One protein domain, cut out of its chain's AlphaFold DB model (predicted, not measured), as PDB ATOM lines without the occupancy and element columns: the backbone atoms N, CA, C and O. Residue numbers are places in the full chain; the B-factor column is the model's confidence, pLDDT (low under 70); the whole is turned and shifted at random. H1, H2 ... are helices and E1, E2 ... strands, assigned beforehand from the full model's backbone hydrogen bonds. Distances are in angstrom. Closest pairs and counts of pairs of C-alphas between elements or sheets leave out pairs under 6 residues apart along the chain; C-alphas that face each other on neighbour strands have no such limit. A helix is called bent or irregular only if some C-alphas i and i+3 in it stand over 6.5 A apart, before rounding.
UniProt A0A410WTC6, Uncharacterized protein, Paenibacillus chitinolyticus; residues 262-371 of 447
ATOM      1  N   SER A 262      -5.761  34.657   6.163       55.81
ATOM      2  CA  SER A 262      -4.529  35.420   6.334       55.81
ATOM      3  C   SER A 262      -4.848  36.899   6.548       55.81
ATOM      4  O   SER A 262      -5.685  37.487   5.860       55.81
ATOM      5  N   LEU A 263      -4.166  37.508   7.510       57.03
ATOM      6  CA  LEU A 263      -4.076  38.954   7.657       57.03
ATOM      7  C   LEU A 263      -2.622  39.301   7.381       57.03
ATOM      8  O   LEU A 263      -1.736  38.680   7.958       57.03
ATOM      9  N   ASN A 264      -2.388  40.239   6.470       52.25
ATOM     10  CA  ASN A 264      -1.074  40.468   5.872       52.25
ATOM     11  C   ASN A 264       0.076  40.630   6.892       52.25
ATOM     12  O   ASN A 264      -0.118  40.960   8.065       52.25
ATOM     13  N   LYS A 265       1.302  40.459   6.389       52.84
ATOM     14  CA  LYS A 265       2.571  40.778   7.059       52.84
ATOM     15  C   LYS A 265       2.487  42.138   7.754       52.84
ATOM     16  O   LYS A 265       2.074  43.136   7.160       52.84
ATOM     17  N   PHE A 266       2.934  42.201   9.003       50.28
ATOM     18  CA  PHE A 266       3.032  43.477   9.695       50.28
ATOM     19  C   PHE A 266       4.158  44.289   9.075       50.28
ATOM     20  O   PHE A 266       5.336  43.989   9.251       50.28
ATOM     21  N   ASN A 267       3.775  45.328   8.340       48.97
ATOM     22  CA  ASN A 267       4.682  46.353   7.836       48.97
ATOM     23  C   ASN A 267       4.586  47.640   8.673       48.97
ATOM     24  O   ASN A 267       4.578  48.749   8.143       48.97
ATOM     25  N   GLY A 268       4.445  47.510   9.994       50.03
ATOM     26  CA  GLY A 268       4.755  48.621  10.885       50.03
ATOM     27  C   GLY A 268       6.267  48.665  11.032       50.03
ATOM     28  O   GLY A 268       6.839  47.725  11.575       50.03
ATOM     29  N   GLY A 269       6.912  49.707  10.498       59.72
ATOM     30  CA  GLY A 269       8.363  49.883  10.613       59.72
ATOM     31  C   GLY A 269       8.851  49.823  12.065       59.72
ATOM     32  O   GLY A 269       8.052  49.832  13.002       59.72
ATOM     33  N   SER A 270      10.160  49.774  12.272       73.44
ATOM     34  CA  SER A 270      10.714  49.838  13.625       73.44
ATOM     35  C   SER A 270      10.625  51.259  14.199       73.44
ATOM     36  O   SER A 270      10.658  52.250  13.465       73.44
ATOM     37  N   VAL A 271      10.527  51.380  15.528       78.75
ATOM     38  CA  VAL A 271      10.821  52.658  16.214       78.75
ATOM     39  C   VAL A 271      12.303  53.045  16.117       78.75
ATOM     40  O   VAL A 271      12.646  54.202  16.347       78.75
ATOM     41  N   ASP A 272      13.167  52.086  15.786       82.75
ATOM     42  CA  ASP A 272      14.596  52.251  15.570       82.75
ATOM     43  C   ASP A 272      14.900  52.195  14.071       82.75
ATOM     44  O   ASP A 272      14.901  51.136  13.448       82.75
ATOM     45  N   SER A 273      15.186  53.354  13.481       76.94
ATOM     46  CA  SER A 273      15.465  53.477  12.049       76.94
ATOM     47  C   SER A 273      16.756  52.787  11.594       76.94
ATOM     48  O   SER A 273      17.014  52.757  10.395       76.94
ATOM     49  N   SER A 274      17.589  52.299  12.520       81.19
ATOM     50  CA  SER A 274      18.817  51.561  12.202       81.19
ATOM     51  C   SER A 274      18.615  50.048  12.108       81.19
ATOM     52  O   SER A 274      19.498  49.355  11.604       81.19
ATOM     53  N   LYS A 275      17.464  49.531  12.562       77.25
ATOM     54  CA  LYS A 275      17.147  48.106  12.459       77.25
ATOM     55  C   LYS A 275      16.722  47.738  11.051       77.25
ATOM     56  O   LYS A 275      15.803  48.333  10.486       77.25
ATOM     57  N   GLU A 276      17.352  46.699  10.527       71.94
ATOM     58  CA  GLU A 276      16.933  46.071   9.281       71.94
ATOM     59  C   GLU A 276      15.592  45.345   9.480       71.94
ATOM     60  O   GLU A 276      15.260  44.902  10.587       71.94
ATOM     61  N   TYR A 277      14.797  45.252   8.412       65.19
ATOM     62  CA  TYR A 277      13.454  44.660   8.428       65.19
ATOM     63  C   TYR A 277      13.449  43.232   9.002       65.19
ATOM     64  O   TYR A 277      12.533  42.819   9.719       65.19
ATOM     65  N   GLU A 278      14.527  42.512   8.737       71.00
ATOM     66  CA  GLU A 278      14.818  41.154   9.154       71.00
ATOM     67  C   GLU A 278      14.834  40.982  10.678       71.00
ATOM     68  O   GLU A 278      14.597  39.888  11.185       71.00
ATOM     69  N   GLN A 279      15.041  42.067  11.427       72.69
ATOM     70  CA  GLN A 279      15.144  42.051  12.885       72.69
ATOM     71  C   GLN A 279      13.812  42.300  13.608       72.69
ATOM     72  O   GLN A 279      13.739  42.110  14.823       72.69
ATOM     73  N   TYR A 280      12.771  42.766  12.905       69.62
ATOM     74  CA  TYR A 280      11.493  43.154  13.526       69.62
ATOM     75  C   TYR A 280      10.237  42.656  12.790       69.62
ATOM     76  O   TYR A 280       9.121  42.859  13.277       69.62
ATOM     77  N   GLY A 281      10.389  42.036  11.619       67.69
ATOM     78  CA  GLY A 281       9.288  41.563  10.787       67.69
ATOM     79  C   GLY A 281       8.553  40.342  11.347       67.69
ATOM     80  O   GLY A 281       9.172  39.368  11.765       67.69
ATOM     81  N   TYR A 282       7.218  40.358  11.273       68.19
ATOM     82  CA  TYR A 282       6.370  39.222  11.649       68.19
ATOM     83  C   TYR A 282       5.250  39.005  10.626       68.19
ATOM     84  O   TYR A 282       4.677  39.960  10.087       68.19
ATOM     85  N   ALA A 283       4.901  37.741  10.413       59.31
ATOM     86  CA  ALA A 283       3.698  37.311   9.719       59.31
ATOM     87  C   ALA A 283       2.578  37.013  10.733       59.31
ATOM     88  O   ALA A 283       2.831  36.516  11.833       59.31
ATOM     89  N   TYR A 284       1.333  37.328  10.368       63.66
ATOM     90  CA  TYR A 284       0.167  37.162  11.236       63.66
ATOM     91  C   TYR A 284      -0.858  36.257  10.567       63.66
ATOM     92  O   TYR A 284      -1.043  36.268   9.355       63.66
ATOM     93  N   ASN A 285      -1.561  35.481  11.379       56.56
ATOM     94  CA  ASN A 285      -2.727  34.727  10.946       56.56
ATOM     95  C   ASN A 285      -3.774  34.878  12.054       56.56
ATOM     96  O   ASN A 285      -3.599  34.392  13.172       56.56
ATOM     97  N   GLY A 286      -4.786  35.706  11.808       48.19
ATOM     98  CA  GLY A 286      -5.698  36.174  12.849       48.19
ATOM     99  C   GLY A 286      -7.158  35.933  12.498       48.19
ATOM    100  O   GLY A 286      -7.555  35.977  11.337       48.19
ATOM    101  N   ASN A 287      -7.970  35.738  13.536       40.47
ATOM    102  CA  ASN A 287      -9.418  35.654  13.423       40.47
ATOM    103  C   ASN A 287     -10.039  37.057  13.579       40.47
ATOM    104  O   ASN A 287      -9.903  37.683  14.629       40.47
ATOM    105  N   LEU A 288     -10.802  37.486  12.566       43.09
ATOM    106  CA  LEU A 288     -11.789  38.582  12.589       43.09
ATOM    107  C   LEU A 288     -11.297  40.054  12.640       43.09
ATOM    108  O   LEU A 288     -10.206  40.408  13.085       43.09
ATOM    109  N   TRP A 289     -12.224  40.914  12.193       34.41
ATOM    110  CA  TRP A 289     -12.239  42.376  11.974       34.41
ATOM    111  C   TRP A 289     -11.390  43.273  12.901       34.41
ATOM    112  O   TRP A 289     -10.847  44.284  12.456       34.41
ATOM    113  N   ASN A 290     -11.231  42.926  14.183       39.94
ATOM    114  CA  ASN A 290     -10.511  43.772  15.148       39.94
ATOM    115  C   ASN A 290      -8.988  43.777  14.956       39.94
ATOM    116  O   ASN A 290      -8.321  44.706  15.410       39.94
ATOM    117  N   ALA A 291      -8.431  42.778  14.272       47.06
ATOM    118  CA  ALA A 291      -6.997  42.709  14.027       47.06
ATOM    119  C   ALA A 291      -6.517  43.797  13.042       47.06
ATOM    120  O   ALA A 291      -5.451  44.371  13.250       47.06
ATOM    121  N   PHE A 292      -7.319  44.168  12.035       45.91
ATOM    122  CA  PHE A 292      -6.941  45.187  11.043       45.91
ATOM    123  C   PHE A 292      -6.869  46.603  11.648       45.91
ATOM    124  O   PHE A 292      -5.832  47.261  11.560       45.91
ATOM    125  N   HIS A 293      -7.923  47.043  12.348       42.25
ATOM    126  CA  HIS A 293      -7.945  48.342  13.045       42.25
ATOM    127  C   HIS A 293      -7.012  48.376  14.262       42.25
ATOM    128  O   HIS A 293      -6.504  49.428  14.640       42.25
ATOM    129  N   GLY A 294      -6.757  47.226  14.890       47.66
ATOM    130  CA  GLY A 294      -5.732  47.126  15.916       47.66
ATOM    131  C   GLY A 294      -4.355  47.454  15.342       47.66
ATOM    132  O   GLY A 294      -3.689  48.349  15.861       47.66
ATOM    133  N   MET A 295      -3.959  46.756  14.271       52.50
ATOM    134  CA  MET A 295      -2.583  46.709  13.763       52.50
ATOM    135  C   MET A 295      -2.203  47.845  12.806       52.50
ATOM    136  O   MET A 295      -1.115  48.399  12.948       52.50
ATOM    137  N   HIS A 296      -3.075  48.229  11.868       51.69
ATOM    138  CA  HIS A 296      -2.723  49.153  10.772       51.69
ATOM    139  C   HIS A 296      -3.246  50.580  10.935       51.69
ATOM    140  O   HIS A 296      -2.918  51.464  10.146       51.69
ATOM    141  N   GLY A 297      -4.022  50.834  11.980       48.44
ATOM    142  CA  GLY A 297      -4.606  52.140  12.203       48.44
ATOM    143  C   GLY A 297      -5.663  52.032  13.267       48.44
ATOM    144  O   GLY A 297      -6.823  51.758  12.973       48.44
ATOM    145  N   SER A 298      -5.272  52.281  14.516       48.53
ATOM    146  CA  SER A 298      -6.275  52.643  15.497       48.53
ATOM    147  C   SER A 298      -6.855  53.959  15.002       48.53
ATOM    148  O   SER A 298      -6.221  54.998  15.182       48.53
ATOM    149  N   ASP A 299      -8.058  53.929  14.428       42.84
ATOM    150  CA  ASP A 299      -8.859  55.114  14.065       42.84
ATOM    151  C   ASP A 299      -9.029  56.096  15.243       42.84
ATOM    152  O   ASP A 299      -9.591  57.180  15.123       42.84
ATOM    153  N   GLN A 300      -8.542  55.706  16.423       50.44
ATOM    154  CA  GLN A 300      -8.563  56.420  17.674       50.44
ATOM    155  C   GLN A 300      -7.217  56.237  18.391       50.44
ATOM    156  O   GLN A 300      -7.095  55.424  19.306       50.44
ATOM    157  N   ASN A 301      -6.199  57.018  17.998       61.62
ATOM    158  CA  ASN A 301      -4.899  57.087  18.691       61.62
ATOM    159  C   ASN A 301      -5.042  57.276  20.214       61.62
ATOM    160  O   ASN A 301      -4.150  56.907  20.959       61.62
ATOM    161  N   ASN A 302      -6.165  57.800  20.704       71.12
ATOM    162  CA  ASN A 302      -6.443  58.011  22.123       71.12
ATOM    163  C   ASN A 302      -6.939  56.761  22.892       71.12
ATOM    164  O   ASN A 302      -7.275  56.885  24.074       71.12
ATOM    165  N   ARG A 303      -6.971  55.565  22.280       68.69
ATOM    166  CA  ARG A 303      -7.375  54.299  22.924       68.69
ATOM    167  C   ARG A 303      -6.302  53.217  22.805       68.69
ATOM    168  O   ARG A 303      -5.507  53.220  21.873       68.69
ATOM    169  N   ASN A 304      -6.287  52.294  23.769       77.81
ATOM    170  CA  ASN A 304      -5.472  51.086  23.660       77.81
ATOM    171  C   ASN A 304      -6.035  50.206  22.537       77.81
ATOM    172  O   ASN A 304      -7.255  50.113  22.376       77.81
ATOM    173  N   SER A 305      -5.156  49.538  21.802       73.94
ATOM    174  CA  SER A 305      -5.506  48.569  20.766       73.94
ATOM    175  C   SER A 305      -5.104  47.172  21.209       73.94
ATOM    176  O   SER A 305      -4.106  47.008  21.907       73.94
ATOM    177  N   PHE A 306      -5.870  46.170  20.798       75.00
ATOM    178  CA  PHE A 306      -5.618  44.776  21.138       75.00
ATOM    179  C   PHE A 306      -5.578  43.934  19.870       75.00
ATOM    180  O   PHE A 306      -6.329  44.186  18.930       75.00
ATOM    181  N   PHE A 307      -4.701  42.940  19.865       75.56
ATOM    182  CA  PHE A 307      -4.591  41.924  18.829       75.56
ATOM    183  C   PHE A 307      -4.650  40.552  19.492       75.56
ATOM    184  O   PHE A 307      -4.001  40.338  20.511       75.56
ATOM    185  N   TRP A 308      -5.401  39.625  18.909       75.38
ATOM    186  CA  TRP A 308      -5.460  38.238  19.349       75.38
ATOM    187  C   TRP A 308      -5.410  37.323  18.129       75.38
ATOM    188  O   TRP A 308      -6.208  37.490  17.207       75.38
ATOM    189  N   GLY A 309      -4.470  36.385  18.111       78.31
ATOM    190  CA  GLY A 309      -4.278  35.492  16.973       78.31
ATOM    191  C   GLY A 309      -2.921  34.806  16.981       78.31
ATOM    192  O   GLY A 309      -2.244  34.760  18.008       78.31
ATOM    193  N   LEU A 310      -2.533  34.276  15.825       78.44
ATOM    194  CA  LEU A 310      -1.234  33.652  15.613       78.44
ATOM    195  C   LEU A 310      -0.230  34.683  15.096       78.44
ATOM    196  O   LEU A 310      -0.547  35.505  14.231       78.44
ATOM    197  N   VAL A 311       0.986  34.609  15.624       78.81
ATOM    198  CA  VAL A 311       2.152  35.384  15.200       78.81
ATOM    199  C   VAL A 311       3.275  34.421  14.901       78.81
ATOM    200  O   VAL A 311       3.531  33.507  15.679       78.81
ATOM    201  N   SER A 312       3.958  34.649  13.795       77.88
ATOM    202  CA  SER A 312       5.130  33.886  13.403       77.88
ATOM    203  C   SER A 312       6.205  34.842  12.880       77.88
ATOM    204  O   SER A 312       5.869  35.862  12.264       77.88
ATOM    205  N   PRO A 313       7.493  34.589  13.159       78.50
ATOM    206  CA  PRO A 313       8.568  35.318  12.505       78.50
ATOM    207  C   PRO A 313       8.595  35.014  11.001       78.50
ATOM    208  O   PRO A 313       8.011  34.040  10.524       78.50
ATOM    209  N   ILE A 314       9.265  35.873  10.237       72.81
ATOM    210  CA  ILE A 314       9.509  35.592   8.819       72.81
ATOM    211  C   ILE A 314      10.521  34.457   8.696       72.81
ATOM    212  O   ILE A 314      11.555  34.471   9.362       72.81
ATOM    213  N   ASP A 315      10.230  33.506   7.815       75.81
ATOM    214  CA  ASP A 315      11.168  32.451   7.463       75.81
ATOM    215  C   ASP A 315      12.145  32.938   6.387       75.81
ATOM    216  O   ASP A 315      11.928  32.783   5.187       75.81
ATOM    217  N   PHE A 316      13.258  33.534   6.818       78.75
ATOM    218  CA  PHE A 316      14.329  33.942   5.904       78.75
ATOM    219  C   PHE A 316      15.062  32.764   5.260       78.75
ATOM    220  O   PHE A 316      15.936  32.999   4.434       78.75
ATOM    221  N   TYR A 317      14.747  31.518   5.615       83.62
ATOM    222  CA  TYR A 317      15.364  30.318   5.058       83.62
ATOM    223  C   TYR A 317      14.328  29.383   4.423       83.62
ATOM    224  O   TYR A 317      14.605  28.197   4.250       83.62
ATOM    225  N   ASP A 318      13.186  29.928   3.997       73.12
ATOM    226  CA  ASP A 318      12.061  29.207   3.385       73.12
ATOM    227  C   ASP A 318      12.445  28.291   2.208       73.12
ATOM    228  O   ASP A 318      11.788  27.287   1.935       73.12
ATOM    229  N   GLN A 319      13.533  28.611   1.507       79.12
ATOM    230  CA  GLN A 319      14.063  27.835   0.381       79.12
ATOM    231  C   GLN A 319      15.347  27.055   0.718       79.12
ATOM    232  O   GLN A 319      16.041  26.572  -0.178       79.12
ATOM    233  N   GLY A 320      15.692  26.936   2.002       83.88
ATOM    234  CA  GLY A 320      16.912  26.286   2.489       83.88
ATOM    235  C   GLY A 320      18.174  27.157   2.423       83.88
ATOM    236  O   GLY A 320      19.265  26.680   2.732       83.88
ATOM    237  N   TYR A 321      18.053  28.427   2.035       83.62
ATOM    238  CA  TYR A 321      19.132  29.418   2.016       83.62
ATOM    239  C   TYR A 321      18.591  30.799   2.397       83.62
ATOM    240  O   TYR A 321      17.395  31.045   2.281       83.62
ATOM    241  N   HIS A 322      19.473  31.701   2.842       83.31
ATOM    242  CA  HIS A 322      19.067  33.028   3.309       83.31
ATOM    243  C   HIS A 322      18.447  33.871   2.178       83.31
ATOM    244  O   HIS A 322      19.123  34.212   1.205       83.31
ATOM    245  N   ASN A 323      17.182  34.245   2.345       71.31
ATOM    246  CA  ASN A 323      16.355  35.018   1.436       71.31
ATOM    247  C   ASN A 323      15.753  36.232   2.179       71.31
ATOM    248  O   ASN A 323      14.669  36.120   2.757       71.31
ATOM    249  N   PRO A 324      16.397  37.415   2.136       68.44
ATOM    250  CA  PRO A 324      15.900  38.621   2.817       68.44
ATOM    251  C   PRO A 324      14.556  39.120   2.254       68.44
ATOM    252  O   PRO A 324      13.857  39.917   2.878       68.44
ATOM    253  N   TYR A 325      14.158  38.624   1.079       60.06
ATOM    254  CA  TYR A 325      12.893  38.951   0.427       60.06
ATOM    255  C   TYR A 325      11.783  37.942   0.728       60.06
ATOM    256  O   TYR A 325      10.726  38.016   0.094       60.06
ATOM    257  N   SER A 326      11.987  37.010   1.668       61.56
ATOM    258  CA  SER A 326      10.940  36.058   2.020       61.56
ATOM    259  C   SER A 326       9.672  36.770   2.503       61.56
ATOM    260  O   SER A 326       9.678  37.761   3.249       61.56
ATOM    261  N   ASN A 327       8.550  36.246   2.030       57.03
ATOM    262  CA  ASN A 327       7.203  36.600   2.439       57.03
ATOM    263  C   ASN A 327       6.512  35.436   3.163       57.03
ATOM    264  O   ASN A 327       5.295  35.480   3.344       57.03
ATOM    265  N   GLN A 328       7.270  34.413   3.568       62.19
ATOM    266  CA  GLN A 328       6.742  33.236   4.243       62.19
ATOM    267  C   GLN A 328       6.862  33.361   5.763       62.19
ATOM    268  O   GLN A 328       7.782  33.979   6.299       62.19
ATOM    269  N   ALA A 329       5.881  32.794   6.458       70.19
ATOM    270  CA  ALA A 329       5.883  32.669   7.907       70.19
ATOM    271  C   ALA A 329       6.617  31.383   8.303       70.19
ATOM    272  O   ALA A 329       6.352  30.337   7.708       70.19
ATOM    273  N   SER A 330       7.461  31.431   9.334       77.75
ATOM    274  CA  SER A 330       8.032  30.217   9.923       77.75
ATOM    275  C   SER A 330       6.942  29.453  10.671       77.75
ATOM    276  O   SER A 330       6.516  29.838  11.764       77.75
ATOM    277  N   MET A 331       6.452  28.370  10.070       75.38
ATOM    278  CA  MET A 331       5.377  27.565  10.661       75.38
ATOM    279  C   MET A 331       5.826  26.796  11.914       75.38
ATOM    280  O   MET A 331       4.978  26.376  12.698       75.38
ATOM    281  N   GLU A 332       7.135  26.648  12.120       79.56
ATOM    282  CA  GLU A 332       7.726  25.997  13.294       79.56
ATOM    283  C   GLU A 332       7.776  26.931  14.510       79.56
ATOM    284  O   GLU A 332       7.595  26.490  15.640       79.56
ATOM    285  N   GLU A 333       7.933  28.240  14.294       81.81
ATOM    286  CA  GLU A 333       8.058  29.236  15.370       81.81
ATOM    287  C   GLU A 333       6.754  30.008  15.650       81.81
ATOM    288  O   GLU A 333       6.758  31.115  16.207       81.81
ATOM    289  N   VAL A 334       5.613  29.440  15.252       83.75
ATOM    290  CA  VAL A 334       4.288  30.043  15.446       83.75
ATOM    291  C   VAL A 334       3.949  30.141  16.935       83.75
ATOM    292  O   VAL A 334       4.172  29.225  17.721       83.75
ATOM    293  N   LYS A 335       3.342  31.261  17.329       86.69
ATOM    294  CA  LYS A 335       2.836  31.497  18.683       86.69
ATOM    295  C   LYS A 335       1.408  31.994  18.643       86.69
ATOM    296  O   LYS A 335       1.057  32.856  17.842       86.69
ATOM    297  N   PHE A 336       0.602  31.520  19.576       87.19
ATOM    298  CA  PHE A 336      -0.695  32.102  19.874       87.19
ATOM    299  C   PHE A 336      -0.528  33.244  20.870       87.19
ATOM    300  O   PHE A 336       0.023  33.039  21.950       87.19
ATOM    301  N   VAL A 337      -0.992  34.448  20.541       86.12
ATOM    302  CA  VAL A 337      -0.749  35.637  21.366       86.12
ATOM    303  C   VAL A 337      -1.998  36.486  21.569       86.12
ATOM    304  O   VAL A 337      -2.868  36.588  20.705       86.12
ATOM    305  N   LEU A 338      -2.043  37.162  22.716       86.25
ATOM    306  CA  LEU A 338      -2.854  38.351  22.958       86.25
ATOM    307  C   LEU A 338      -1.886  39.515  23.167       86.25
ATOM    308  O   LEU A 338      -1.175  39.549  24.171       86.25
ATOM    309  N   ARG A 339      -1.867  40.478  22.249       84.56
ATOM    310  CA  ARG A 339      -1.014  41.669  22.306       84.56
ATOM    311  C   ARG A 339      -1.840  42.919  22.567       84.56
ATOM    312  O   ARG A 339      -3.002  43.009  22.174       84.56
ATOM    313  N   MET A 340      -1.220  43.908  23.194       85.25
ATOM    314  CA  MET A 340      -1.783  45.240  23.373       85.25
ATOM    315  C   MET A 340      -0.790  46.300  22.927       85.25
ATOM    316  O   MET A 340       0.382  46.275  23.302       85.25
ATOM    317  N   LYS A 341      -1.310  47.281  22.199       83.38
ATOM    318  CA  LYS A 341      -0.653  48.551  21.928       83.38
ATOM    319  C   LYS A 341      -1.289  49.627  22.816       83.38
ATOM    320  O   LYS A 341      -2.507  49.813  22.754       83.38
ATOM    321  N   PRO A 342      -0.523  50.330  23.663       84.00
ATOM    322  CA  PRO A 342      -1.053  51.444  24.444       84.00
ATOM    323  C   PRO A 342      -1.656  52.555  23.564       84.00
ATOM    324  O   PRO A 342      -1.338  52.686  22.384       84.00
ATOM    325  N   LYS A 343      -2.514  53.395  24.143       84.69
ATOM    326  CA  LYS A 343      -2.938  54.643  23.499       84.69
ATOM    327  C   LYS A 343      -1.753  55.589  23.289       84.69
ATOM    328  O   LYS A 343      -0.823  55.619  24.089       84.69
ATOM    329  N   ASN A 344      -1.851  56.422  22.262       81.75
ATOM    330  CA  ASN A 344      -0.928  57.492  21.885       81.75
ATOM    331  C   ASN A 344       0.479  57.018  21.484       81.75
ATOM    332  O   ASN A 344       1.407  57.821  21.486       81.75
ATOM    333  N   VAL A 345       0.645  55.743  21.120       79.25
ATOM    334  CA  VAL A 345       1.885  55.223  20.524       79.25
ATOM    335  C   VAL A 345       1.663  54.775  19.081       79.25
ATOM    336  O   VAL A 345       0.579  54.316  18.697       79.25
ATOM    337  N   GLY A 346       2.710  54.949  18.273       73.88
ATOM    338  CA  GLY A 346       2.704  54.608  16.856       73.88
ATOM    339  C   GLY A 346       2.567  53.103  16.610       73.88
ATOM    340  O   GLY A 346       2.657  52.282  17.521       73.88
ATOM    341  N   HIS A 347       2.311  52.741  15.358       68.88
ATOM    342  CA  HIS A 347       1.991  51.380  14.922       68.88
ATOM    343  C   HIS A 347       3.226  50.483  14.716       68.88
ATOM    344  O   HIS A 347       3.109  49.450  14.075       68.88
ATOM    345  N   GLN A 348       4.397  50.869  15.223       77.62
ATOM    346  CA  GLN A 348       5.637  50.097  15.107       77.62
ATOM    347  C   GLN A 348       5.591  48.785  15.902       77.62
ATOM    348  O   GLN A 348       4.887  48.692  16.914       77.62
ATOM    349  N   ALA A 349       6.355  47.780  15.463       75.19
ATOM    350  CA  ALA A 349       6.314  46.417  16.009       75.19
ATOM    351  C   ALA A 349       6.644  46.374  17.508       75.19
ATOM    352  O   ALA A 349       5.994  45.662  18.273       75.19
ATOM    353  N   GLU A 350       7.603  47.193  17.943       81.88
ATOM    354  CA  GLU A 350       8.086  47.248  19.324       81.88
ATOM    355  C   GLU A 350       7.068  47.841  20.308       81.88
ATOM    356  O   GLU A 350       7.161  47.619  21.516       81.88
ATOM    357  N   ASN A 351       6.073  48.581  19.811       82.12
ATOM    358  CA  ASN A 351       5.028  49.161  20.655       82.12
ATOM    359  C   ASN A 351       3.947  48.139  21.042       82.12
ATOM    360  O   ASN A 351       3.155  48.399  21.956       82.12
ATOM    361  N   TRP A 352       3.911  46.982  20.376       81.81
ATOM    362  CA  TRP A 352       3.014  45.880  20.701       81.81
ATOM    363  C   TRP A 352       3.623  44.989  21.772       81.81
ATOM    364  O   TRP A 352       4.676  44.382  21.582       81.81
ATOM    365  N   LYS A 353       2.930  44.867  22.900       86.38
ATOM    366  CA  LYS A 353       3.382  44.040  24.019       86.38
ATOM    367  C   LYS A 353       2.484  42.837  24.193       86.38
ATOM    368  O   LYS A 353       1.262  42.982  24.247       86.38
ATOM    369  N   ASP A 354       3.098  41.675  24.344       88.62
ATOM    370  CA  ASP A 354       2.384  40.442  24.643       88.62
ATOM    371  C   ASP A 354       1.816  40.542  26.062       88.62
ATOM    372  O   ASP A 354       2.531  40.737  27.046       88.62
ATOM    373  N   ILE A 355       0.494  40.453  26.168       91.62
ATOM    374  CA  ILE A 355      -0.198  40.201  27.432       91.62
ATOM    375  C   ILE A 355      -0.133  38.707  27.727       91.62
ATOM    376  O   ILE A 355       0.068  38.324  28.875       91.62
ATOM    377  N   MET A 356      -0.291  37.882  26.696       91.56
ATOM    378  CA  MET A 356      -0.191  36.431  26.750       91.56
ATOM    379  C   MET A 356       0.465  35.926  25.466       91.56
ATOM    380  O   MET A 356       0.155  36.437  24.391       91.56
ATOM    381  N   SER A 357       1.303  34.899  25.580       91.88
ATOM    382  CA  SER A 357       1.813  34.124  24.448       91.88
ATOM    383  C   SER A 357       1.846  32.638  24.794       91.88
ATOM    384  O   SER A 357       2.089  32.292  25.947       91.88
ATOM    385  N   MET A 358       1.654  31.764  23.818       90.69
ATOM    386  CA  MET A 358       1.826  30.318  23.937       90.69
ATOM    387  C   MET A 358       2.486  29.804  22.660       90.69
ATOM    388  O   MET A 358       2.007  30.124  21.573       90.69
ATOM    389  N   ASP A 359       3.599  29.085  22.792       88.81
ATOM    390  CA  ASP A 359       4.267  28.432  21.659       88.81
ATOM    391  C   ASP A 359       3.624  27.079  21.317       88.81
ATOM    392  O   ASP A 359       2.668  26.642  21.969       88.81
ATOM    393  N   MET A 360       4.111  26.444  20.251       83.12
ATOM    394  CA  MET A 360       3.578  25.172  19.755       83.12
ATOM    395  C   MET A 360       3.841  24.007  20.719       83.12
ATOM    396  O   MET A 360       3.089  23.034  20.726       83.12
ATOM    397  N   GLU A 361       4.854  24.126  21.575       82.56
ATOM    398  CA  GLU A 361       5.167  23.188  22.652       82.56
ATOM    399  C   GLU A 361       4.267  23.379  23.888       82.56
ATOM    400  O   GLU A 361       4.331  22.593  24.835       82.56
ATOM    401  N   GLY A 362       3.404  24.400  23.890       78.62
ATOM    402  CA  GLY A 362       2.474  24.699  24.977       78.62
ATOM    403  C   GLY A 362       3.088  25.501  26.127       78.62
ATOM    404  O   GLY A 362       2.441  25.671  27.165       78.62
ATOM    405  N   ASN A 363       4.304  26.032  25.975       84.44
ATOM    406  CA  ASN A 363       4.884  26.939  26.955       84.44
ATOM    407  C   ASN A 363       4.164  28.282  26.878       84.44
ATOM    408  O   ASN A 363       4.222  29.012  25.885       84.44
ATOM    409  N   MET A 364       3.497  28.636  27.972       88.31
ATOM    410  CA  MET A 364       2.732  29.868  28.068       88.31
ATOM    411  C   MET A 364       3.511  30.938  28.837       88.31
ATOM    412  O   MET A 364       4.129  30.674  29.868       88.31
ATOM    413  N   LYS A 365       3.433  32.183  28.370       90.50
ATOM    414  CA  LYS A 365       3.853  33.375  29.109       90.50
ATOM    415  C   LYS A 365       2.661  34.293  29.318       90.50
ATOM    416  O   LYS A 365       1.852  34.493  28.415       90.50
ATOM    417  N   LEU A 366       2.571  34.872  30.511       89.56
ATOM    418  CA  LEU A 366       1.667  35.973  30.824       89.56
ATOM    419  C   LEU A 366       2.526  37.210  31.095       89.56
ATOM    420  O   LEU A 366       3.210  37.304  32.119       89.56
ATOM    421  N   LYS A 367       2.507  38.157  30.155       86.62
ATOM    422  CA  LYS A 367       3.507  39.220  30.023       86.62
ATOM    423  C   LYS A 367       4.909  38.599  29.966       86.62
ATOM    424  O   LYS A 367       5.174  37.739  29.138       86.62
ATOM    425  N   GLU A 368       5.791  38.991  30.876       79.56
ATOM    426  CA  GLU A 368       7.173  38.505  30.948       79.56
ATOM    427  C   GLU A 368       7.331  37.269  31.851       79.56
ATOM    428  O   GLU A 368       8.442  36.787  32.048       79.56
ATOM    429  N   ARG A 369       6.238  36.750  32.427       81.25
ATOM    430  CA  ARG A 369       6.287  35.627  33.371       81.25
ATOM    431  C   ARG A 369       5.948  34.322  32.671       81.25
ATOM    432  O   ARG A 369       4.871  34.210  32.086       81.25
ATOM    433  N   THR A 370       6.828  33.334  32.787       82.62
ATOM    434  CA  THR A 370       6.530  31.951  32.401       82.62
ATOM    435  C   THR A 370       5.411  31.415  33.287       82.62
ATOM    436  O   THR A 370       5.467  31.524  34.512       82.62
ATOM    437  N   VAL A 371       4.375  30.863  32.665       80.00
ATOM    438  CA  VAL A 371       3.337  30.110  33.361       80.00
ATOM    439  C   VAL A 371       3.850  28.686  33.488       80.00
ATOM    440  O   VAL A 371       4.022  27.990  32.490       80.00
TER     441      VAL A 371
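AT A GLANCE: This is residues 262 to 371 of the 447 residues of an uncharacterized protein of Paenibacillus chitinolyticus (UniProt A0A410WTC6). A single, strongly twisted wall of seven antiparallel strands winds from E1 to E7, with one short helix, H1, packed on it, mostly beside the sharply bent strand E3. Loops extend beyond the strands: the links around Asn 302 and Gly 320 reach the two far ends of the longest axis, and the short strands E6 and E7 make the thin end of the wall. The 110 printed residues hold seven named strands and one named helix, in the order E1 E2 H1 E3 E4 E5 E6 E7, and the strands stand side by side in the order E1 to E7. The class is mostly strand, though under half of the residues are in named elements. The whole is compact and rounded, with a radius of gyration of the C-alphas of 14.1 A and spans of 44 by 34 by 27 A.

IN THESE COORDINATES: E1, residues 262 to 266, begins at C-alpha 262 (-4.529, 35.420, 6.334) and is 11.5 A long. E2, residues 282 to 286, is 12.5 A long. H1 is residues 290 to 295, 8.6 A. E3, residues 305 to 313, begins at C-alpha 305 (-5.506, 48.569, 20.766), is 21.0 A long and bends by 81 degrees at residue 309. E4, residues 335 to 341, is 17.7 A long, and E5, residues 353 to 359, is 15.8 A. E6 is residues 364 to 366, 6.8 A. E7, residues 369 to 371, is 6.3 A long and ends at C-alpha 371 (3.337, 30.110, 33.361).

HOW THE PARTS SIT: E1 and E7 are the edge strands. E1 and E2 are an antiparallel hairpin at 150 degrees, with N 266 and O 282 at 3.0 A. E2 and E3 are antiparallel at 119 degrees, with N 283 and O 312 at 2.8 A. E3 to E7 form a meander, each strand the antiparallel neighbour of the one before. Within hydrogen-bond range are N 307 and O 339 of E3 and E4, 2.9 A, N 338 and O 356 of E4 and E5, 2.9 A, N 365 and O 357 of E5 and E6, 2.8 A, and N 371 and O 364 of E6 and E7, 2.8 A. H1 is on the sheet; its closest C-alphas to E3 are those of Gly 294 and Ser 305, 5.1 A apart. In H1 every O i to N i+4 pair is within hydrogen-bond range. E1 and E4 are apart, as are E3 and E7.

THE WHOLE: The two C-alphas farthest apart are those of Asn 302 and Gly 320, 44.0 A. The printed part has no cut. The links E1 to E2, E3 to E4 and E4 to E5 are long, with 15, 21 and 11 residues. Mean pLDDT of the printed part is 71.7; 38 residues are under 70, among them 262 to 269 and 280 to 301.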